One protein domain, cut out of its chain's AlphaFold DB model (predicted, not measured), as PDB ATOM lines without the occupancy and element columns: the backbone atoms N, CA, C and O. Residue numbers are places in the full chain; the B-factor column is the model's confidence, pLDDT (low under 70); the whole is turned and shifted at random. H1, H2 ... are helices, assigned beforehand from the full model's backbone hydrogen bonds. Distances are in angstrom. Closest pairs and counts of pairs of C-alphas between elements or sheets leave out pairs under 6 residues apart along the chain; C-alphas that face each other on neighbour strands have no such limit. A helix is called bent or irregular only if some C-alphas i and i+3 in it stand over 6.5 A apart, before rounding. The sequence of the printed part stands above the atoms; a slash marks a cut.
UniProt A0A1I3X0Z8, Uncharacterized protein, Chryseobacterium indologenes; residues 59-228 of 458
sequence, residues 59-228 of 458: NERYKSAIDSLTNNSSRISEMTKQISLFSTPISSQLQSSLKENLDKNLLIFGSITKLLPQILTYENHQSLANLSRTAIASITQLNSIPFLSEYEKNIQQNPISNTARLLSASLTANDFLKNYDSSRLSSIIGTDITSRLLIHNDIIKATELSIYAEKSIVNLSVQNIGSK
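Overview. This is residues 59 to 228 of the 458 residues of an uncharacterized protein of Chryseobacterium indologenes (UniProt A0A1I3X0Z8). One long helix, H8, forms the core of an elongated body, with H1 alongside it and H4 packed on it nearer its last residues, both running opposite ways to it. H2 folds back beside H1 and reaches H8 near its first residues, where H5 and H6 also pack on it and H7 lies across that end. The printed part has 170 residues with eight named helices, H1 to H8 in order, and no named strand, and its class is all helix. It is only just loose, close to compact, with a radius of gyration of the C-alphas of 18.9 A, and it spans 63 by 32 by 28 A.

Along the chain. Find C-alpha 59 at (-2.029, 42.690, 50.958); from there H1 runs through residues 59 to 85, 39.0 A long. Next come H2, residues 92 to 108 and 24.9 A, and H3, residues 112 to 115 and 5.3 A. H4 takes residues 126 to 141, 22.3 A; it is neither bent nor irregular, but only just: C-alphas 126 and 129 are 6.0 A apart. Read on to H5, residues 145 to 157, H6, residues 159 to 170, and H7, residues 182 to 189. H8 begins at C-alpha 191 (-3.310, 37.114, 11.766) and runs 40.1 A to C-alpha 218 (-11.472, 46.171, 49.946).

Arrangement. Begin at H8, the hub, which touches five other helices. H1, H2 and H8 form a bundle, three helices side by side. H1 touches H8 at a shallow tilt of 21 degrees, opposite ways; their closest C-alphas, those of Leu 69 and Glu 208, are 6.6 A apart. H2 touches H8 with residues 102 to 106 alone, closest at Asp 103 and Ile 193, with C-alphas 7.1 A apart. H1 and H2 are close but not clearly touching. H4 touches H8 at a shallow tilt of 9 degrees, opposite ways, with the closest C-alphas, Ala 129 and Glu 214, at 5.5 A. H3 touches H4, closest at the C-alphas of Ile 112 and Thr 140, 6.1 A apart. H5 touches residues 191 to 196 of H8 at a steep tilt of 54 degrees; the closest C-alphas, Glu 152 and Asp 192, are 5.5 A apart. H6 touches H8, closest at the C-alphas of Ser 170 and Leu 198, 6.4 A apart. H6 also touches H7, about perpendicular at 88 degrees, closest at the C-alphas of Ala 164 and Ser 182, 5.7 A apart. In H1, H2, H4, H5, H6, H7 and H8 every backbone O i to N i+4 pair is within hydrogen-bond range; H3 is too short for such a pair.

Size, cuts and confidence. The two C-alphas farthest apart, Ser 91 and Gln 223, are 64.8 A from each other, and the outline is only just elongated. The printed part has no cut, and its one long link is H6 to H7, with 11 residues. The model's mean pLDDT over the printed part is 72.3; look for values under 70 at residue 80 and residues 83 to 89, 110 to 127 and 158 to 188.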
ATOM      1  N   ASN A  59      -3.034  42.052  51.807       70.19
ATOM      2  CA  ASN A  59      -2.029  42.690  50.958       70.19
ATOM      3  C   ASN A  59      -1.059  41.667  50.348       70.19
ATOM      4  O   ASN A  59      -0.744  41.760  49.163       70.19
ATOM      5  N   GLU A  60      -0.646  40.646  51.105       73.00
ATOM      6  CA  GLU A  60       0.175  39.544  50.584       73.00
ATOM      7  C   GLU A  60      -0.532  38.740  49.480       73.00
ATOM      8  O   GLU A  60       0.100  38.377  48.485       73.00
ATOM      9  N   ARG A  61      -1.844  38.492  49.598       75.62
ATOM     10  CA  ARG A  61      -2.606  37.782  48.553       75.62
ATOM     11  C   ARG A  61      -2.723  38.595  47.270       75.62
ATOM     12  O   ARG A  61      -2.518  38.037  46.192       75.62
ATOM     13  N   TYR A  62      -3.035  39.888  47.371       79.44
ATOM     14  CA  TYR A  62      -3.060  40.776  46.205       79.44
ATOM     15  C   TYR A  62      -1.681  40.867  45.559       79.44
ATOM     16  O   TYR A  62      -1.575  40.709  44.346       79.44
ATOM     17  N   LYS A  63      -0.622  41.002  46.365       77.25
ATOM     18  CA  LYS A  63       0.759  40.987  45.881       77.25
ATOM     19  C   LYS A  63       1.078  39.712  45.098       77.25
ATOM     20  O   LYS A  63       1.573  39.802  43.985       77.25
ATOM     21  N   SER A  64       0.725  38.535  45.614       78.38
ATOM     22  CA  SER A  64       0.952  37.270  44.899       78.38
ATOM     23  C   SER A  64       0.221  37.197  43.551       78.38
ATOM     24  O   SER A  64       0.737  36.597  42.601       78.38
ATOM     25  N   ALA A  65      -0.987  37.760  43.461       79.94
ATOM     26  CA  ALA A  65      -1.742  37.810  42.213       79.94
ATOM     27  C   ALA A  65      -1.112  38.789  41.212       79.94
ATOM     28  O   ALA A  65      -0.948  38.445  40.042       79.94
ATOM     29  N   ILE A  66      -0.695  39.965  41.692       78.25
ATOM     30  CA  ILE A  66       0.044  40.968  40.917       78.25
ATOM     31  C   ILE A  66       1.347  40.366  40.387       78.25
ATOM     32  O   ILE A  66       1.541  40.352  39.181       78.25
ATOM     33  N   ASP A  67       2.175  39.757  41.241       78.94
ATOM     34  CA  ASP A  67       3.443  39.124  40.844       78.94
ATOM     35  C   ASP A  67       3.231  38.086  39.723       78.94
ATOM     36  O   ASP A  67       4.014  37.982  38.772       78.94
ATOM     37  N   SER A  68       2.128  37.335  39.796       78.94
ATOM     38  CA  SER A  68       1.745  36.364  38.766       78.94
ATOM     39  C   SER A  68       1.354  37.037  37.443       78.94
ATOM     40  O   SER A  68       1.753  36.565  36.373       78.94
ATOM     41  N   LEU A  69       0.606  38.143  37.491       77.44
ATOM     42  CA  LEU A  69       0.264  38.941  36.310       77.44
ATOM     43  C   LEU A  69       1.488  39.627  35.708       77.44
ATOM     44  O   LEU A  69       1.661  39.577  34.492       77.44
ATOM     45  N   THR A  70       2.379  40.175  36.529       76.69
ATOM     46  CA  THR A  70       3.641  40.776  36.088       76.69
ATOM     47  C   THR A  70       4.526  39.747  35.383       76.69
ATOM     48  O   THR A  70       5.121  40.039  34.344       76.69
ATOM     49  N   ASN A  71       4.571  38.504  35.875       76.62
ATOM     50  CA  ASN A  71       5.261  37.410  35.189       76.62
ATOM     51  C   ASN A  71       4.611  37.086  33.829       76.62
ATOM     52  O   ASN A  71       5.307  36.901  32.829       76.62
ATOM     53  N   ASN A  72       3.278  37.070  33.754       75.88
ATOM     54  CA  ASN A  72       2.564  36.879  32.490       75.88
ATOM     55  C   ASN A  72       2.805  38.034  31.502       75.88
ATOM     56  O   ASN A  72       3.086  37.782  30.332       75.88
ATOM     57  N   SER A  73       2.790  39.281  31.971       76.38
ATOM     58  CA  SER A  73       3.148  40.466  31.183       76.38
ATOM     59  C   SER A  73       4.589  40.372  30.659       76.38
ATOM     60  O   SER A  73       4.848  40.555  29.468       76.38
ATOM     61  N   SER A  74       5.528  39.931  31.504       74.56
ATOM     62  CA  SER A  74       6.924  39.687  31.113       74.56
ATOM     63  C   SER A  74       7.044  38.632  30.007       74.56
ATOM     64  O   SER A  74       7.832  38.800  29.074       74.56
ATOM     65  N   ARG A  75       6.230  37.568  30.056       74.50
ATOM     66  CA  ARG A  75       6.154  36.552  28.992       74.50
ATOM     67  C   ARG A  75       5.612  37.120  27.683       74.50
ATOM     68  O   ARG A  75       6.150  36.785  26.632       74.50
ATOM     69  N   ILE A  76       4.597  37.985  27.725       73.50
ATOM     70  CA  ILE A  76       4.094  38.680  26.526       73.50
ATOM     71  C   ILE A  76       5.167  39.594  25.940       73.50
ATOM     72  O   ILE A  76       5.394  39.579  24.729       73.50
ATOM     73  N   SER A  77       5.875  40.347  26.782       70.00
ATOM     74  CA  SER A  77       7.005  41.168  26.349       70.00
ATOM     75  C   SER A  77       8.084  40.311  25.676       70.00
ATOM     76  O   SER A  77       8.610  40.680  24.628       70.00
ATOM     77  N   GLU A  78       8.396  39.136  26.224       72.44
ATOM     78  CA  GLU A  78       9.357  38.213  25.615       72.44
ATOM     79  C   GLU A  78       8.862  37.647  24.274       72.44
ATOM     80  O   GLU A  78       9.611  37.637  23.299       72.44
ATOM     81  N   MET A  79       7.586  37.266  24.167       73.62
ATOM     82  CA  MET A  79       6.984  36.872  22.885       73.62
ATOM     83  C   MET A  79       7.034  38.007  21.863       73.62
ATOM     84  O   MET A  79       7.348  37.781  20.699       73.62
ATOM     85  N   THR A  80       6.811  39.244  22.302       67.50
ATOM     86  CA  THR A  80       6.903  40.438  21.454       67.50
ATOM     87  C   THR A  80       8.329  40.642  20.932       67.50
ATOM     88  O   THR A  80       8.525  40.942  19.752       67.50
ATOM     89  N   LYS A  81       9.353  40.391  21.759       70.06
ATOM     90  CA  LYS A  81      10.755  40.380  21.306       70.06
ATOM     91  C   LYS A  81      11.023  39.256  20.311       70.06
ATOM     92  O   LYS A  81      11.667  39.504  19.295       70.06
ATOM     93  N   GLN A  82      10.505  38.050  20.539       72.75
ATOM     94  CA  GLN A  82      10.628  36.949  19.575       72.75
ATOM     95  C   GLN A  82       9.976  37.303  18.233       72.75
ATOM     96  O   GLN A  82      10.534  37.005  17.180       72.75
ATOM     97  N   ILE A  83       8.849  38.016  18.261       68.44
ATOM     98  CA  ILE A  83       8.181  38.538  17.065       68.44
ATOM     99  C   ILE A  83       9.056  39.566  16.345       68.44
ATOM    100  O   ILE A  83       9.154  39.533  15.120       68.44
ATOM    101  N   SER A  84       9.762  40.425  17.085       61.44
ATOM    102  CA  SER A  84      10.686  41.396  16.488       61.44
ATOM    103  C   SER A  84      11.809  40.736  15.680       61.44
ATOM    104  O   SER A  84      12.258  41.317  14.694       61.44
ATOM    105  N   LEU A  85      12.217  39.503  16.009       66.94
ATOM    106  CA  LEU A  85      13.239  38.773  15.249       66.94
ATOM    107  C   LEU A  85      12.778  38.467  13.819       66.94
ATOM    108  O   LEU A  85      13.593  38.508  12.900       66.94
ATOM    109  N   PHE A  86      11.476  38.290  13.585       65.81
ATOM    110  CA  PHE A  86      10.924  38.101  12.241       65.81
ATOM    111  C   PHE A  86      11.053  39.344  11.330       65.81
ATOM    112  O   PHE A  86      10.719  39.270  10.144       65.81
ATOM    113  N   SER A  87      11.580  40.472  11.832       56.19
ATOM    114  CA  SER A  87      11.966  41.627  10.989       56.19
ATOM    115  C   SER A  87      13.191  41.345  10.160       56.19
ATOM    116  O   SER A  87      13.364  41.909   9.072       56.19
ATOM    117  N   THR A  88      14.039  40.468  10.678       60.12
ATOM    118  CA  THR A  88      15.291  40.092  10.055       60.12
ATOM    119  C   THR A  88      15.050  38.948   9.067       60.12
ATOM    120  O   THR A  88      14.099  38.177   9.222       60.12
ATOM    121  N   PRO A  89      15.842  38.835   7.991       63.84
ATOM    122  CA  PRO A  89      15.788  37.669   7.122       63.84
ATOM    123  C   PRO A  89      16.234  36.434   7.917       63.84
ATOM    124  O   PRO A  89      17.405  36.309   8.266       63.84
ATOM    125  N   ILE A  90      15.303  35.529   8.215       70.06
ATOM    126  CA  ILE A  90      15.568  34.267   8.917       70.06
ATOM    127  C   ILE A  90      15.057  33.101   8.054       70.06
ATOM    128  O   ILE A  90      14.107  33.267   7.288       70.06
ATOM    129  N   SER A  91      15.681  31.924   8.156       75.44
ATOM    130  CA  SER A  91      15.261  30.707   7.448       75.44
ATOM    131  C   SER A  91      13.826  30.272   7.791       75.44
ATOM    132  O   SER A  91      13.354  30.440   8.916       75.44
ATOM    133  N   SER A  92      13.146  29.637   6.830       76.69
ATOM    134  CA  SER A  92      11.769  29.133   6.979       76.69
ATOM    135  C   SER A  92      11.604  28.123   8.122       76.69
ATOM    136  O   SER A  92      10.566  28.088   8.776       76.69
ATOM    137  N   GLN A  93      12.640  27.330   8.409       78.50
ATOM    138  CA  GLN A  93      12.638  26.372   9.516       78.50
ATOM    139  C   GLN A  93      12.709  27.052  10.890       78.50
ATOM    140  O   GLN A  93      12.084  26.582  11.840       78.50
ATOM    141  N   LEU A  94      13.432  28.172  11.015       77.50
ATOM    142  CA  LEU A  94      13.405  28.943  12.260       77.50
ATOM    143  C   LEU A  94      12.045  29.629  12.436       77.50
ATOM    144  O   LEU A  94      11.541  29.703  13.551       77.50
ATOM    145  N   GLN A  95      11.431  30.087  11.338       76.44
ATOM    146  CA  GLN A  95      10.111  30.718  11.370       76.44
ATOM    147  C   GLN A  95       9.026  29.766  11.889       76.44
ATOM    148  O   GLN A  95       8.243  30.154  12.754       76.44
ATOM    149  N   SER A  96       8.994  28.517  11.409       79.88
ATOM    150  CA  SER A  96       8.022  27.521  11.879       79.88
ATOM    151  C   SER A  96       8.236  27.146  13.347       79.88
ATOM    152  O   SER A  96       7.266  27.061  14.098       79.88
ATOM    153  N   SER A  97       9.491  26.996  13.782       82.06
ATOM    154  CA  SER A  97       9.823  26.707  15.183       82.06
ATOM    155  C   SER A  97       9.432  27.851  16.125       82.06
ATOM    156  O   SER A  97       8.846  27.609  17.180       82.06
ATOM    157  N   LEU A  98       9.704  29.099  15.734       80.50
ATOM    158  CA  LEU A  98       9.290  30.281  16.490       80.50
ATOM    159  C   LEU A  98       7.761  30.383  16.565       80.50
ATOM    160  O   LEU A  98       7.230  30.656  17.637       80.50
ATOM    161  N   LYS A  99       7.053  30.106  15.462       83.06
ATOM    162  CA  LYS A  99       5.587  30.072  15.436       83.06
ATOM    163  C   LYS A  99       5.022  29.039  16.417       83.06
ATOM    164  O   LYS A  99       4.181  29.378  17.241       83.06
ATOM    165  N   GLU A 100       5.527  27.807  16.379       84.31
ATOM    166  CA  GLU A 100       5.097  26.741  17.292       84.31
ATOM    167  C   GLU A 100       5.370  27.102  18.763       84.31
ATOM    168  O   GLU A 100       4.555  26.816  19.641       84.31
ATOM    169  N   ASN A 101       6.501  27.757  19.047       84.19
ATOM    170  CA  ASN A 101       6.823  28.234  20.389       84.19
ATOM    171  C   ASN A 101       5.858  29.340  20.853       84.19
ATOM    172  O   ASN A 101       5.376  29.297  21.983       84.19
ATOM    173  N   LEU A 102       5.530  30.299  19.982       82.19
ATOM    174  CA  LEU A 102       4.531  31.333  20.273       82.19
ATOM    175  C   LEU A 102       3.168  30.709  20.599       82.19
ATOM    176  O   LEU A 102       2.594  31.032  21.635       82.19
ATOM    177  N   ASP A 103       2.694  29.763  19.787       82.31
ATOM    178  CA  ASP A 103       1.429  29.062  20.039       82.31
ATOM    179  C   ASP A 103       1.450  28.281  21.361       82.31
ATOM    180  O   ASP A 103       0.505  28.362  22.148       82.31
ATOM    181  N   LYS A 104       2.549  27.578  21.667       83.06
ATOM    182  CA  LYS A 104       2.706  26.887  22.956       83.06
ATOM    183  C   LYS A 104       2.647  27.852  24.128       83.06
ATOM    184  O   LYS A 104       1.952  27.568  25.098       83.06
ATOM    185  N   ASN A 105       3.346  28.984  24.055       79.81
ATOM    186  CA  ASN A 105       3.333  29.943  25.152       79.81
ATOM    187  C   ASN A 105       1.974  30.640  25.300       79.81
ATOM    188  O   ASN A 105       1.556  30.909  26.424       79.81
ATOM    189  N   LEU A 106       1.254  30.861  24.198       77.56
ATOM    190  CA  LEU A 106      -0.114  31.378  24.222       77.56
ATOM    191  C   LEU A 106      -1.078  30.440  24.967       77.56
ATOM    192  O   LEU A 106      -1.916  30.905  25.734       77.56
ATOM    193  N   LEU A 107      -0.913  29.122  24.823       76.06
ATOM    194  CA  LEU A 107      -1.705  28.128  25.562       76.06
ATOM    195  C   LEU A 107      -1.439  28.141  27.080       76.06
ATOM    196  O   LEU A 107      -2.278  27.672  27.852       76.06
ATOM    197  N   ILE A 108      -0.297  28.677  27.528       73.19
ATOM    198  CA  ILE A 108       0.076  28.730  28.953       73.19
ATOM    199  C   ILE A 108      -0.691  29.830  29.706       73.19
ATOM    200  O   ILE A 108      -0.849  29.725  30.921       73.19
ATOM    201  N   PHE A 109      -1.246  30.839  29.024       70.75
ATOM    202  CA  PHE A 109      -2.037  31.911  29.657       70.75
ATOM    203  C   PHE A 109      -3.438  31.470  30.148       70.75
ATOM    204  O   PHE A 109      -4.288  32.302  30.474       70.75
ATOM    205  N   GLY A 110      -3.693  30.159  30.225       60.81
ATOM    206  CA  GLY A 110      -4.961  29.567  30.643       60.81
ATOM    207  C   GLY A 110      -5.443  30.007  32.035       60.81
ATOM    208  O   GLY A 110      -4.783  29.784  33.047       60.81
ATOM    209  N   SER A 111      -6.649  30.587  32.042       61.03
ATOM    210  CA  SER A 111      -7.485  31.036  33.167       61.03
ATOM    211  C   SER A 111      -6.747  31.770  34.303       61.03
ATOM    212  O   SER A 111      -6.521  31.201  35.376       61.03
ATOM    213  N   ILE A 112      -6.474  33.066  34.092       64.19
ATOM    214  CA  ILE A 112      -6.003  34.033  35.111       64.19
ATOM    215  C   ILE A 112      -6.826  33.954  36.410       64.19
ATOM    216  O   ILE A 112      -6.299  34.177  37.492       64.19
ATOM    217  N   THR A 113      -8.082  33.513  36.336       63.56
ATOM    218  CA  THR A 113      -8.987  33.274  37.469       63.56
ATOM    219  C   THR A 113      -8.406  32.374  38.552       63.56
ATOM    220  O   THR A 113      -8.702  32.582  39.723       63.56
ATOM    221  N   LYS A 114      -7.552  31.402  38.203       66.69
ATOM    222  CA  LYS A 114      -6.879  30.537  39.190       66.69
ATOM    223  C   LYS A 114      -5.770  31.251  39.967       66.69
ATOM    224  O   LYS A 114      -5.346  30.745  40.999       66.69
ATOM    225  N   LEU A 115      -5.299  32.386  39.452       65.38
ATOM    226  CA  LEU A 115      -4.247  33.223  40.029       65.38
ATOM    227  C   LEU A 115      -4.821  34.358  40.884       65.38
ATOM    228  O   LEU A 115      -4.067  35.062  41.551       65.38
ATOM    229  N   LEU A 116      -6.143  34.551  40.860       69.88
ATOM    230  CA  LEU A 116      -6.790  35.618  41.610       69.88
ATOM    231  C   LEU A 116      -6.783  35.314  43.112       69.88
ATOM    232  O   LEU A 116      -6.937  34.151  43.505       69.88
ATOM    233  N   PRO A 117      -6.676  36.349  43.965       68.38
ATOM    234  CA  PRO A 117      -6.774  36.187  45.405       68.38
ATOM    235  C   PRO A 117      -8.073  35.463  45.775       68.38
ATOM    236  O   PRO A 117      -9.173  35.974  45.560       68.38
ATOM    237  N   GLN A 118      -7.967  34.273  46.374       63.25
ATOM    238  CA  GLN A 118      -9.122  33.631  46.997       63.25
ATOM    239  C   GLN A 118      -9.430  34.362  48.302       63.25
ATOM    240  O   GLN A 118      -8.885  34.063  49.367       63.25
ATOM    241  N   ILE A 119     -10.294  35.365  48.215       59.03
ATOM    242  CA  ILE A 119     -10.829  36.049  49.386       59.03
ATOM    243  C   ILE A 119     -12.132  35.336  49.726       59.03
ATOM    244  O   ILE A 119     -13.175  35.595  49.126       59.03
ATOM    245  N   LEU A 120     -12.052  34.386  50.667       47.72
ATOM    246  CA  LEU A 120     -13.243  33.837  51.305       47.72
ATOM    247  C   LEU A 120     -14.005  35.024  51.877       47.72
ATOM    248  O   LEU A 120     -13.497  35.767  52.711       47.72
ATOM    249  N   THR A 121     -15.186  35.243  51.327       45.00
ATOM    250  CA  THR A 121     -16.062  36.365  51.615       45.00
ATOM    251  C   THR A 121     -16.214  36.595  53.117       45.00
ATOM    252  O   THR A 121     -16.960  35.881  53.784       45.00
ATOM    253  N   TYR A 122     -15.543  37.614  53.649       43.62
ATOM    254  CA  TYR A 122     -15.833  38.119  54.983       43.62
ATOM    255  C   TYR A 122     -17.101  38.975  54.892       43.62
ATOM    256  O   TYR A 122     -17.137  39.960  54.154       43.62
ATOM    257  N   GLU A 123     -18.143  38.590  55.637       42.03
ATOM    258  CA  GLU A 123     -19.530  39.099  55.553       42.03
ATOM    259  C   GLU A 123     -19.712  40.631  55.654       42.03
ATOM    260  O   GLU A 123     -20.800  41.150  55.424       42.03
ATOM    261  N   ASN A 124     -18.665  41.388  55.993       41.38
ATOM    262  CA  ASN A 124     -18.765  42.815  56.299       41.38
ATOM    263  C   ASN A 124     -18.228  43.770  55.210       41.38
ATOM    264  O   ASN A 124     -18.433  44.972  55.348       41.38
ATOM    265  N   HIS A 125     -17.598  43.279  54.128       51.56
ATOM    266  CA  HIS A 125     -16.884  44.122  53.132       51.56
ATOM    267  C   HIS A 125     -17.365  43.901  51.676       51.56
ATOM    268  O   HIS A 125     -16.662  44.157  50.704       51.56
ATOM    269  N   GLN A 126     -18.570  43.350  51.512       57.69
ATOM    270  CA  GLN A 126     -18.844  42.364  50.459       57.69
ATOM    271  C   GLN A 126     -19.323  42.887  49.097       57.69
ATOM    272  O   GLN A 126     -19.063  42.225  48.106       57.69
ATOM    273  N   SER A 127     -20.042  44.006  48.969       68.81
ATOM    274  CA  SER A 127     -20.739  44.282  47.694       68.81
ATOM    275  C   SER A 127     -19.847  44.874  46.599       68.81
ATOM    276  O   SER A 127     -19.862  44.378  45.476       68.81
ATOM    277  N   LEU A 128     -19.054  45.902  46.909       76.12
ATOM    278  CA  LEU A 128     -18.216  46.601  45.923       76.12
ATOM    279  C   LEU A 128     -17.039  45.754  45.437       76.12
ATOM    280  O   LEU A 128     -16.840  45.610  44.233       76.12
ATOM    281  N   ALA A 129     -16.304  45.137  46.366       78.44
ATOM    282  CA  ALA A 129     -15.223  44.220  46.018       78.44
ATOM    283  C   ALA A 129     -15.737  43.031  45.189       78.44
ATOM    284  O   ALA A 129     -15.072  42.609  44.248       78.44
ATOM    285  N   ASN A 130     -16.951  42.531  45.464       79.19
ATOM    286  CA  ASN A 130     -17.549  41.473  44.649       79.19
ATOM    287  C   ASN A 130     -17.898  41.939  43.230       79.19
ATOM    288  O   ASN A 130     -17.707  41.159  42.309       79.19
ATOM    289  N   LEU A 131     -18.367  43.178  43.029       84.00
ATOM    290  CA  LEU A 131     -18.605  43.712  41.678       84.00
ATOM    291  C   LEU A 131     -17.308  43.747  40.861       84.00
ATOM    292  O   LEU A 131     -17.297  43.294  39.721       84.00
ATOM    293  N   SER A 132     -16.212  44.217  41.466       86.12
ATOM    294  CA  SER A 132     -14.889  44.192  40.827       86.12
ATOM    295  C   SER A 132     -14.451  42.761  40.512       86.12
ATOM    296  O   SER A 132     -14.022  42.469  39.400       86.12
ATOM    297  N   ARG A 133     -14.632  41.836  41.460       85.31
ATOM    298  CA  ARG A 133     -14.253  40.431  41.293       85.31
ATOM    299  C   ARG A 133     -15.036  39.725  40.189       85.31
ATOM    300  O   ARG A 133     -14.450  38.953  39.433       85.31
ATOM    301  N   THR A 134     -16.339  39.981  40.081       84.56
ATOM    302  CA  THR A 134     -17.164  39.452  38.987       84.56
ATOM    303  C   THR A 134     -16.706  40.019  37.647       84.56
ATOM    304  O   THR A 134     -16.512  39.247  36.712       84.56
ATOM    305  N   ALA A 135     -16.399  41.320  37.576       86.56
ATOM    306  CA  ALA A 135     -15.862  41.927  36.361       86.56
ATOM    307  C   ALA A 135     -14.536  41.267  35.938       86.56
ATOM    308  O   ALA A 135     -14.373  40.912  34.774       86.56
ATOM    309  N   ILE A 136     -13.621  41.013  36.883       87.38
ATOM    310  CA  ILE A 136     -12.360  40.291  36.632       87.38
ATOM    311  C   ILE A 136     -12.614  38.866  36.116       87.38
ATOM    312  O   ILE A 136     -11.914  38.387  35.215       87.38
ATOM    313  N   ALA A 137     -13.612  38.173  36.669       84.19
ATOM    314  CA  ALA A 137     -13.993  36.846  36.199       84.19
ATOM    315  C   ALA A 137     -14.477  36.891  34.739       84.19
ATOM    316  O   ALA A 137     -13.978  36.107  33.926       84.19
ATOM    317  N   SER A 138     -15.340  37.852  34.389       86.94
ATOM    318  CA  SER A 138     -15.797  38.063  33.009       86.94
ATOM    319  C   SER A 138     -14.660  38.472  32.069       86.94
ATOM    320  O   SER A 138     -14.538  37.894  30.991       86.94
ATOM    321  N   ILE A 139     -13.754  39.369  32.487       87.50
ATOM    322  CA  ILE A 139     -12.527  39.723  31.740       87.50
ATOM    323  C   ILE A 139     -11.725  38.465  31.402       87.50
ATOM    324  O   ILE A 139     -11.291  38.272  30.268       87.50
ATOM    325  N   THR A 140     -11.548  37.576  32.377       83.19
ATOM    326  CA  THR A 140     -10.777  36.349  32.172       83.19
ATOM    327  C   THR A 140     -11.466  35.390  31.197       83.19
ATOM    328  O   THR A 140     -10.792  34.697  30.432       83.19
ATOM    329  N   GLN A 141     -12.799  35.331  31.203       84.94
ATOM    330  CA  GLN A 141     -13.571  34.477  30.292       84.94
ATOM    331  C   GLN A 141     -13.472  34.920  28.825       84.94
ATOM    332  O   GLN A 141     -13.658  34.085  27.933       84.94
ATOM    333  N   LEU A 142     -13.078  36.172  28.558       85.88
ATOM    334  CA  LEU A 142     -12.746  36.639  27.205       85.88
ATOM    335  C   LEU A 142     -11.559  35.868  26.598       85.88
ATOM    336  O   LEU A 142     -11.406  35.834  25.382       85.88
ATOM    337  N   ASN A 143     -10.748  35.181  27.413       81.94
ATOM    338  CA  ASN A 143      -9.675  34.312  26.923       81.94
ATOM    339  C   ASN A 143     -10.138  32.884  26.553       81.94
ATOM    340  O   ASN A 143      -9.336  31.970  26.360       81.94
ATOM    341  N   SER A 144     -11.446  32.631  26.526       83.00
ATOM    342  CA  SER A 144     -11.969  31.317  26.159       83.00
ATOM    343  C   SER A 144     -11.788  31.039  24.659       83.00
ATOM    344  O   SER A 144     -11.909  31.932  23.823       83.00
ATOM    345  N   ILE A 145     -11.547  29.772  24.295       82.25
ATOM    346  CA  ILE A 145     -11.387  29.349  22.888       82.25
ATOM    347  C   ILE A 145     -12.542  29.838  21.985       82.25
ATOM    348  O   ILE A 145     -12.251  30.330  20.890       82.25
ATOM    349  N   PRO A 146     -13.828  29.758  22.397       84.88
ATOM    350  CA  PRO A 146     -14.929  30.276  21.585       84.88
ATOM    351  C   PRO A 146     -14.817  31.779  21.311       84.88
ATOM    352  O   PRO A 146     -15.033  32.208  20.180       84.88
ATOM    353  N   PHE A 147     -14.429  32.566  22.318       86.56
ATOM    354  CA  PHE A 147     -14.232  34.004  22.171       86.56
ATOM    355  C   PHE A 147     -13.091  34.307  21.197       86.56
ATOM    356  O   PHE A 147     -13.273  35.073  20.250       86.56
ATOM    357  N   LEU A 148     -11.924  33.687  21.407       84.81
ATOM    358  CA  LEU A 148     -10.738  33.890  20.568       84.81
ATOM    359  C   LEU A 148     -11.038  33.573  19.099       84.81
ATOM    360  O   LEU A 148     -10.678  34.348  18.217       84.81
ATOM    361  N   SER A 149     -11.773  32.489  18.848       84.88
ATOM    362  CA  SER A 149     -12.165  32.080  17.495       84.88
ATOM    363  C   SER A 149     -13.032  33.140  16.798       84.88
ATOM    364  O   SER A 149     -12.820  33.445  15.624       84.88
ATOM    365  N   GLU A 150     -13.995  33.733  17.511       84.94
ATOM    366  CA  GLU A 150     -14.853  34.789  16.955       84.94
ATOM    367  C   GLU A 150     -14.081  36.103  16.750       84.94
ATOM    368  O   GLU A 150     -14.247  36.780  15.732       84.94
ATOM    369  N   TYR A 151     -13.182  36.440  17.680       83.00
ATOM    370  CA  TYR A 151     -12.304  37.606  17.582       83.00
ATOM    371  C   TYR A 151     -11.372  37.519  16.360       83.00
ATOM    372  O   TYR A 151     -11.283  38.457  15.566       83.00
ATOM    373  N   GLU A 152     -10.728  36.368  16.157       82.62
ATOM    374  CA  GLU A 152      -9.855  36.103  15.009       82.62
ATOM    375  C   GLU A 152     -10.610  36.199  13.681       82.62
ATOM    376  O   GLU A 152     -10.138  36.843  12.738       82.62
ATOM    377  N   LYS A 153     -11.811  35.614  13.609       83.44
ATOM    378  CA  LYS A 153     -12.680  35.690  12.430       83.44
ATOM    379  C   LYS A 153     -13.035  37.134  12.079       83.44
ATOM    380  O   LYS A 153     -13.049  37.487  10.901       83.44
ATOM    381  N   ASN A 154     -13.296  37.977  13.079       78.81
ATOM    382  CA  ASN A 154     -13.581  39.394  12.865       78.81
ATOM    383  C   ASN A 154     -12.369  40.135  12.265       78.81
ATOM    384  O   ASN A 154     -12.506  40.890  11.303       78.81
ATOM    385  N   ILE A 155     -11.162  39.855  12.761       72.94
ATOM    386  CA  ILE A 155      -9.931  40.481  12.255       72.94
ATOM    387  C   ILE A 155      -9.617  40.040  10.824       72.94
ATOM    388  O   ILE A 155      -9.221  40.871  10.004       72.94
ATOM    389  N   GLN A 156      -9.847  38.768  10.494       74.62
ATOM    390  CA  GLN A 156      -9.650  38.243   9.139       74.62
ATOM    391  C   GLN A 156     -10.528  38.934   8.085       74.62
ATOM    392  O   GLN A 156     -10.147  38.972   6.918       74.62
ATOM    393  N   GLN A 157     -11.677  39.502   8.467       75.31
ATOM    394  CA  GLN A 157     -12.563  40.206   7.534       75.31
ATOM    395  C   GLN A 157     -12.026  41.582   7.107       75.31
ATOM    396  O   GLN A 157     -12.387  42.050   6.033       75.31
ATOM    397  N   ASN A 158     -11.149  42.214   7.898       67.00
ATOM    398  CA  ASN A 158     -10.540  43.518   7.594       67.00
ATOM    399  C   ASN A 158      -9.059  43.569   8.029       67.00
ATOM    400  O   ASN A 158      -8.683  44.342   8.915       67.00
ATOM    401  N   PRO A 159      -8.183  42.754   7.417       63.41
ATOM    402  CA  PRO A 159      -6.866  42.461   7.972       63.41
ATOM    403  C   PRO A 159      -5.941  43.684   8.008       63.41
ATOM    404  O   PRO A 159      -5.261  43.886   9.004       63.41
ATOM    405  N   ILE A 160      -5.924  44.544   6.985       58.41
ATOM    406  CA  ILE A 160      -4.951  45.654   6.892       58.41
ATOM    407  C   ILE A 160      -5.267  46.785   7.885       58.41
ATOM    408  O   ILE A 160      -4.383  47.228   8.617       58.41
ATOM    409  N   SER A 161      -6.523  47.243   7.950       60.81
ATOM    410  CA  SER A 161      -6.925  48.313   8.876       60.81
ATOM    411  C   SER A 161      -6.848  47.858  10.326       60.81
ATOM    412  O   SER A 161      -6.399  48.613  11.189       60.81
ATOM    413  N   ASN A 162      -7.256  46.615  10.587       59.88
ATOM    414  CA  ASN A 162      -7.296  46.093  11.939       59.88
ATOM    415  C   ASN A 162      -5.879  45.802  12.419       59.88
ATOM    416  O   ASN A 162      -5.530  46.300  13.473       59.88
ATOM    417  N   THR A 163      -5.019  45.129  11.644       55.91
ATOM    418  CA  THR A 163      -3.630  44.831  12.068       55.91
ATOM    419  C   THR A 163      -2.796  46.077  12.368       55.91
ATOM    420  O   THR A 163      -2.057  46.077  13.349       55.91
ATOM    421  N   ALA A 164      -2.932  47.153  11.585       58.19
ATOM    422  CA  ALA A 164      -2.239  48.414  11.858       58.19
ATOM    423  C   ALA A 164      -2.696  49.056  13.183       58.19
ATOM    424  O   ALA A 164      -1.859  49.433  14.004       58.19
ATOM    425  N   ARG A 165      -4.014  49.119  13.434       58.91
ATOM    426  CA  ARG A 165      -4.579  49.630  14.702       58.91
ATOM    427  C   ARG A 165      -4.200  48.748  15.893       58.91
ATOM    428  O   ARG A 165      -3.757  49.234  16.928       58.91
ATOM    429  N   LEU A 166      -4.322  47.441  15.709       55.25
ATOM    430  CA  LEU A 166      -4.015  46.390  16.669       55.25
ATOM    431  C   LEU A 166      -2.562  46.446  17.159       55.25
ATOM    432  O   LEU A 166      -2.319  46.363  18.358       55.25
ATOM    433  N   LEU A 167      -1.602  46.646  16.253       54.00
ATOM    434  CA  LEU A 167      -0.197  46.800  16.627       54.00
ATOM    435  C   LEU A 167       0.080  48.158  17.271       54.00
ATOM    436  O   LEU A 167       0.810  48.220  18.249       54.00
ATOM    437  N   SER A 168      -0.537  49.248  16.805       53.53
ATOM    438  CA  SER A 168      -0.333  50.557  17.442       53.53
ATOM    439  C   SER A 168      -0.736  50.589  18.925       53.53
ATOM    440  O   SER A 168      -0.118  51.314  19.702       53.53
ATOM    441  N   ALA A 169      -1.710  49.771  19.333       50.66
ATOM    442  CA  ALA A 169      -2.249  49.771  20.689       50.66
ATOM    443  C   ALA A 169      -1.561  48.813  21.675       50.66
ATOM    444  O   ALA A 169      -1.596  49.073  22.872       50.66
ATOM    445  N   SER A 170      -0.894  47.749  21.216       49.09
ATOM    446  CA  SER A 170      -0.059  46.917  22.104       49.09
ATOM    447  C   SER A 170       1.315  47.512  22.387       49.09
ATOM    448  O   SER A 170       2.019  47.073  23.293       49.09
ATOM    449  N   LEU A 171       1.709  48.508  21.596       50.91
ATOM    450  CA  LEU A 171       3.061  49.054  21.562       50.91
ATOM    451  C   LEU A 171       3.183  50.427  22.221       50.91
ATOM    452  O   LEU A 171       4.247  51.040  22.133       50.91
ATOM    453  N   THR A 172       2.155  50.903  22.930       44.34
ATOM    454  CA  THR A 172       2.256  52.127  23.746       44.34
ATOM    455  C   THR A 172       3.362  52.044  24.805       44.34
ATOM    456  O   THR A 172       3.863  53.085  25.217       44.34
ATOM    457  N   ALA A 173       3.839  50.839  25.148       38.84
ATOM    458  CA  ALA A 173       4.983  50.626  26.037       38.84
ATOM    459  C   ALA A 173       6.349  50.430  25.330       38.84
ATOM    460  O   ALA A 173       7.371  50.391  26.008       38.84
ATOM    461  N   ASN A 174       6.420  50.301  23.995       39.50
ATOM    462  CA  ASN A 174       7.688  50.075  23.282       39.50
ATOM    463  C   ASN A 174       7.753  50.833  21.945       39.50
ATOM    464  O   ASN A 174       7.268  50.363  20.913       39.50
ATOM    465  N   ASP A 175       8.482  51.955  21.927       39.69
ATOM    466  CA  ASP A 175       8.795  52.734  20.714       39.69
ATOM    467  C   ASP A 175       9.519  51.917  19.621       39.69
ATOM    468  O   ASP A 175       9.521  52.297  18.449       39.69
ATOM    469  N   PHE A 176      10.082  50.757  19.972       39.06
ATOM    470  CA  PHE A 176      10.872  49.898  19.086       39.06
ATOM    471  C   PHE A 176      10.088  49.307  17.896       39.06
ATOM    472  O   PHE A 176      10.694  48.914  16.901       39.06
ATOM    473  N   LEU A 177       8.752  49.245  17.966       43.75
ATOM    474  CA  LEU A 177       7.913  48.596  16.947       43.75
ATOM    475  C   LEU A 177       6.990  49.559  16.171       43.75
ATOM    476  O   LEU A 177       6.358  49.136  15.206       43.75
ATOM    477  N   LYS A 178       6.976  50.867  16.491       43.84
ATOM    478  CA  LYS A 178       6.246  51.894  15.706       43.84
ATOM    479  C   LYS A 178       6.720  52.007  14.250       43.84
ATOM    480  O   LYS A 178       5.968  52.477  13.403       43.84
ATOM    481  N   ASN A 179       7.937  51.552  13.953       46.22
ATOM    482  CA  ASN A 179       8.522  51.567  12.607       46.22
ATOM    483  C   ASN A 179       8.307  50.257  11.831       46.22
ATOM    484  O   ASN A 179       8.953  50.035  10.806       46.22
ATOM    485  N   TYR A 180       7.453  49.361  12.327       54.94
ATOM    486  CA  TYR A 180       7.297  48.031  11.761       54.94
ATOM    487  C   TYR A 180       6.112  47.944  10.795       54.94
ATOM    488  O   TYR A 180       4.995  48.343  11.117       54.94
ATOM    489  N   ASP A 181       6.338  47.348   9.624       58.00
ATOM    490  CA  ASP A 181       5.276  47.008   8.678       58.00
ATOM    491  C   ASP A 181       4.400  45.855   9.213       58.00
ATOM    492  O   ASP A 181       4.775  44.674   9.175       58.00
ATOM    493  N   SER A 182       3.219  46.206   9.730       57.59
ATOM    494  CA  SER A 182       2.207  45.273  10.242       57.59
ATOM    495  C   SER A 182       1.807  44.205   9.223       57.59
ATOM    496  O   SER A 182       1.533  43.059   9.597       57.59
ATOM    497  N   SER A 183       1.821  44.553   7.932       61.38
ATOM    498  CA  SER A 183       1.472  43.631   6.854       61.38
ATOM    499  C   SER A 183       2.493  42.496   6.765       61.38
ATOM    500  O   SER A 183       2.119  41.321   6.697       61.38
ATOM    501  N   ARG A 184       3.781  42.818   6.924       65.19
ATOM    502  CA  ARG A 184       4.872  41.846   6.927       65.19
ATOM    503  C   ARG A 184       4.789  40.903   8.128       65.19
ATOM    504  O   ARG A 184       4.927  39.700   7.938       65.19
ATOM    505  N   LEU A 185       4.489  41.396   9.333       65.00
ATOM    506  CA  LEU A 185       4.273  40.527  10.505       65.00
ATOM    507  C   LEU A 185       3.121  39.554  10.286       65.00
ATOM    508  O   LEU A 185       3.305  38.346  10.430       65.00
ATOM    509  N   SER A 186       1.959  40.068   9.873       67.56
ATOM    510  CA  SER A 186       0.776  39.236   9.642       67.56
ATOM    511  C   SER A 186       1.027  38.141   8.599       67.56
ATOM    512  O   SER A 186       0.569  37.014   8.776       67.56
ATOM    513  N   SER A 187       1.829  38.437   7.567       68.88
ATOM    514  CA  SER A 187       2.211  37.470   6.534       68.88
ATOM    515  C   SER A 187       3.160  36.373   7.030       68.88
ATOM    516  O   SER A 187       3.163  35.277   6.477       68.88
ATOM    517  N   ILE A 188       3.951  36.651   8.071       69.44
ATOM    518  CA  ILE A 188       4.991  35.746   8.568       69.44
ATOM    519  C   ILE A 188       4.470  34.850   9.697       69.44
ATOM    520  O   ILE A 188       4.687  33.640   9.662       69.44
ATOM    521  N   ILE A 189       3.792  35.421  10.700       72.56
ATOM    522  CA  ILE A 189       3.332  34.664  11.881       72.56
ATOM    523  C   ILE A 189       1.841  34.307  11.835       72.56
ATOM    524  O   ILE A 189       1.423  33.369  12.507       72.56
ATOM    525  N   GLY A 190       1.050  34.973  10.989       74.50
ATOM    526  CA  GLY A 190      -0.398  34.784  10.884       74.50
ATOM    527  C   GLY A 190      -1.199  35.833  11.659       74.50
ATOM    528  O   GLY A 190      -0.789  36.342  12.710       74.50
ATOM    529  N   THR A 191      -2.376  36.173  11.131       73.06
ATOM    530  CA  THR A 191      -3.310  37.114  11.766       73.06
ATOM    531  C   THR A 191      -3.893  36.558  13.062       73.06
ATOM    532  O   THR A 191      -4.195  37.332  13.962       73.06
ATOM    533  N   ASP A 192      -4.029  35.240  13.180       78.00
ATOM    534  CA  ASP A 192      -4.596  34.557  14.342       78.00
ATOM    535  C   ASP A 192      -3.686  34.682  15.577       78.00
ATOM    536  O   ASP A 192      -4.124  35.177  16.612       78.00
ATOM    537  N   ILE A 193      -2.387  34.385  15.439       78.25
ATOM    538  CA  ILE A 193      -1.396  34.555  16.516       78.25
ATOM    539  C   ILE A 193      -1.318  36.013  16.966       78.25
ATOM    540  O   ILE A 193      -1.324  36.297  18.164       78.25
ATOM    541  N   THR A 194      -1.291  36.942  16.007       74.31
ATOM    542  CA  THR A 194      -1.275  38.382  16.299       74.31
ATOM    543  C   THR A 194      -2.515  38.776  17.101       74.31
ATOM    544  O   THR A 194      -2.406  39.423  18.135       74.31
ATOM    545  N   SER A 195      -3.695  38.323  16.671       76.38
ATOM    546  CA  SER A 195      -4.964  38.595  17.351       76.38
ATOM    547  C   SER A 195      -4.969  38.062  18.783       76.38
ATOM    548  O   SER A 195      -5.320  38.810  19.694       76.38
ATOM    549  N   ARG A 196      -4.525  36.810  18.985       80.62
ATOM    550  CA  ARG A 196      -4.430  36.165  20.305       80.62
ATOM    551  C   ARG A 196      -3.477  36.894  21.241       80.62
ATOM    552  O   ARG A 196      -3.811  37.082  22.403       80.62
ATOM    553  N   LEU A 197      -2.300  37.308  20.784       77.31
ATOM    554  CA  LEU A 197      -1.342  38.017  21.644       77.31
ATOM    555  C   LEU A 197      -1.900  39.341  22.163       77.31
ATOM    556  O   LEU A 197      -1.714  39.676  23.329       77.31
ATOM    557  N   LEU A 198      -2.605  40.071  21.304       75.94
ATOM    558  CA  LEU A 198      -3.169  41.374  21.641       75.94
ATOM    559  C   LEU A 198      -4.285  41.255  22.663       75.94
ATOM    560  O   LEU A 198      -4.244  41.923  23.688       75.94
ATOM    561  N   ILE A 199      -5.234  40.350  22.424       80.56
ATOM    562  CA  ILE A 199      -6.306  40.127  23.389       80.56
ATOM    563  C   ILE A 199      -5.770  39.623  24.730       80.56
ATOM    564  O   ILE A 199      -6.241  40.074  25.768       80.56
ATOM    565  N   HIS A 200      -4.751  38.757  24.744       81.12
ATOM    566  CA  HIS A 200      -4.110  38.354  25.998       81.12
ATOM    567  C   HIS A 200      -3.482  39.541  26.733       81.12
ATOM    568  O   HIS A 200      -3.635  39.647  27.949       81.12
ATOM    569  N   ASN A 201      -2.796  40.430  26.012       80.06
ATOM    570  CA  ASN A 201      -2.206  41.631  26.590       80.06
ATOM    571  C   ASN A 201      -3.277  42.554  27.188       80.06
ATOM    572  O   ASN A 201      -3.163  42.945  28.349       80.06
ATOM    573  N   ASP A 202      -4.342  42.830  26.430       81.81
ATOM    574  CA  ASP A 202      -5.459  43.672  26.868       81.81
ATOM    575  C   ASP A 202      -6.160  43.066  28.098       81.81
ATOM    576  O   ASP A 202      -6.447  43.769  29.066       81.81
ATOM    577  N   ILE A 203      -6.391  41.746  28.108       83.88
ATOM    578  CA  ILE A 203      -6.985  41.022  29.243       83.88
ATOM    579  C   ILE A 203      -6.077  41.090  30.473       83.88
ATOM    580  O   ILE A 203      -6.580  41.304  31.576       83.88
ATOM    581  N   ILE A 204      -4.760  40.919  30.320       82.50
ATOM    582  CA  ILE A 204      -3.814  40.981  31.445       82.50
ATOM    583  C   ILE A 204      -3.776  42.388  32.031       82.50
ATOM    584  O   ILE A 204      -3.951  42.517  33.239       82.50
ATOM    585  N   LYS A 205      -3.633  43.429  31.198       83.50
ATOM    586  CA  LYS A 205      -3.635  44.831  31.647       83.50
ATOM    587  C   LYS A 205      -4.962  45.188  32.326       83.50
ATOM    588  O   LYS A 205      -4.970  45.768  33.411       83.50
ATOM    589  N   ALA A 206      -6.092  44.792  31.735       88.12
ATOM    590  CA  ALA A 206      -7.413  45.022  32.319       88.12
ATOM    591  C   ALA A 206      -7.590  44.298  33.658       88.12
ATOM    592  O   ALA A 206      -8.118  44.882  34.605       88.12
ATOM    593  N   THR A 207      -7.125  43.050  33.752       86.81
ATOM    594  CA  THR A 207      -7.181  42.263  34.989       86.81
ATOM    595  C   THR A 207      -6.286  42.874  36.060       86.81
ATOM    596  O   THR A 207      -6.730  43.030  37.188       86.81
ATOM    597  N   GLU A 208      -5.065  43.280  35.715       85.88
ATOM    598  CA  GLU A 208      -4.117  43.930  36.623       85.88
ATOM    599  C   GLU A 208      -4.715  45.195  37.244       85.88
ATOM    600  O   GLU A 208      -4.863  45.274  38.463       85.88
ATOM    601  N   LEU A 209      -5.168  46.137  36.413       89.31
ATOM    602  CA  LEU A 209      -5.813  47.370  36.874       89.31
ATOM    603  C   LEU A 209      -7.076  47.096  37.704       89.31
ATOM    604  O   LEU A 209      -7.316  47.763  38.709       89.31
ATOM    605  N   SER A 210      -7.866  46.084  37.338       90.00
ATOM    606  CA  SER A 210      -9.049  45.691  38.114       90.00
ATOM    607  C   SER A 210      -8.703  45.074  39.466       90.00
ATOM    608  O   SER A 210      -9.437  45.277  40.431       90.00
ATOM    609  N   ILE A 211      -7.599  44.329  39.563       87.25
ATOM    610  CA  ILE A 211      -7.107  43.790  40.836       87.25
ATOM    611  C   ILE A 211      -6.652  44.934  41.739       87.25
ATOM    612  O   ILE A 211      -6.991  44.933  42.922       87.25
ATOM    613  N   TYR A 212      -5.951  45.930  41.194       88.38
ATOM    614  CA  TYR A 212      -5.604  47.129  41.954       88.38
ATOM    615  C   TYR A 212      -6.843  47.907  42.395       88.38
ATOM    616  O   TYR A 212      -6.926  48.306  43.552       88.38
ATOM    617  N   ALA A 213      -7.847  48.039  41.525       90.44
ATOM    618  CA  ALA A 213      -9.126  48.634  41.897       90.44
ATOM    619  C   ALA A 213      -9.801  47.854  43.038       90.44
ATOM    620  O   ALA A 213     -10.279  48.458  43.996       90.44
ATOM    621  N   GLU A 214      -9.813  46.518  42.967       87.50
ATOM    622  CA  GLU A 214     -10.358  45.654  44.017       87.50
ATOM    623  C   GLU A 214      -9.604  45.828  45.345       87.50
ATOM    624  O   GLU A 214     -10.241  45.954  46.392       87.50
ATOM    625  N   LYS A 215      -8.265  45.900  45.303       85.94
ATOM    626  CA  LYS A 215      -7.422  46.185  46.472       85.94
ATOM    627  C   LYS A 215      -7.793  47.536  47.090       85.94
ATOM    628  O   LYS A 215      -8.058  47.593  48.288       85.94
ATOM    629  N   SER A 216      -7.892  48.593  46.282       86.44
ATOM    630  CA  SER A 216      -8.221  49.945  46.749       86.44
ATOM    631  C   SER A 216      -9.583  50.035  47.440       86.44
ATOM    632  O   SER A 216      -9.776  50.839  48.352       86.44
ATOM    633  N   ILE A 217     -10.547  49.196  47.042       85.81
ATOM    634  CA  ILE A 217     -11.907  49.223  47.600       85.81
ATOM    635  C   ILE A 217     -12.143  48.216  48.729       85.81
ATOM    636  O   ILE A 217     -13.144  48.348  49.433       85.81
ATOM    637  N   VAL A 218     -11.258  47.232  48.941       81.31
ATOM    638  CA  VAL A 218     -11.472  46.171  49.946       81.31
ATOM    639  C   VAL A 218     -11.514  46.718  51.378       81.31
ATOM    640  O   VAL A 218     -12.269  46.221  52.213       81.31
ATOM    641  N   ASN A 219     -10.762  47.793  51.631       76.12
ATOM    642  CA  ASN A 219     -10.665  48.461  52.932       76.12
ATOM    643  C   ASN A 219     -11.643  49.645  53.070       76.12
ATOM    644  O   ASN A 219     -11.678  50.340  54.094       76.12
ATOM    645  N   LEU A 220     -12.461  49.896  52.044       79.31
ATOM    646  CA  LEU A 220     -13.459  50.954  52.073       79.31
ATOM    647  C   LEU A 220     -14.738  50.481  52.755       79.31
ATOM    648  O   LEU A 220     -15.278  49.406  52.506       79.31
ATOM    649  N   SER A 221     -15.275  51.350  53.601       73.69
ATOM    650  CA  SER A 221     -16.555  51.172  54.262       73.69
ATOM    651  C   SER A 221     -17.407  52.417  54.070       73.69
ATOM    652  O   SER A 221     -16.919  53.539  53.951       73.69
ATOM    653  N   VAL A 222     -18.725  52.259  54.146       71.06
ATOM    654  CA  VAL A 222     -19.661  53.395  54.057       71.06
ATOM    655  C   VAL A 222     -19.344  54.500  55.086       71.06
ATOM    656  O   VAL A 222     -19.711  55.658  54.908       71.06
ATOM    657  N   GLN A 223     -18.664  54.148  56.180       74.19
ATOM    658  CA  GLN A 223     -18.339  55.042  57.289       74.19
ATOM    659  C   GLN A 223     -17.062  55.860  57.047       74.19
ATOM    660  O   GLN A 223     -17.002  57.004  57.504       74.19
ATOM    661  N   ASN A 224     -16.064  55.298  56.355       79.88
ATOM    662  CA  ASN A 224     -14.784  55.967  56.088       79.88
ATOM    663  C   ASN A 224     -14.731  56.652  54.713       79.88
ATOM    664  O   ASN A 224     -13.854  57.486  54.503       79.88
ATOM    665  N   ILE A 225     -15.677  56.374  53.809       82.00
ATOM    666  CA  ILE A 225     -15.628  56.928  52.453       82.00
ATOM    667  C   ILE A 225     -15.677  58.453  52.439       82.00
ATOM    668  O   ILE A 225     -16.592  59.087  52.980       82.00
ATOM    669  N   GLY A 226     -14.671  59.043  51.794       80.06
ATOM    670  CA  GLY A 226     -14.509  60.486  51.703       80.06
ATOM    671  C   GLY A 226     -14.276  61.151  53.061       80.06
ATOM    672  O   GLY A 226     -14.667  62.304  53.236       80.06
ATOM    673  N   SER A 227     -13.729  60.442  54.053       83.00
ATOM    674  CA  SER A 227     -13.449  60.971  55.397       83.00
ATOM    675  C   SER A 227     -12.492  62.170  55.383       83.00
ATOM    676  O   SER A 227     -12.672  63.088  56.187       83.00
ATOM    677  N   LYS A 228     -11.543  62.205  54.437       82.06
ATOM    678  CA  LYS A 228     -10.606  63.325  54.254       82.06
ATOM    679  C   LYS A 228     -11.246  64.534  53.578       82.06
ATOM    680  O   LYS A 228     -10.751  65.658  53.689       82.06
TER     681      LYS A 228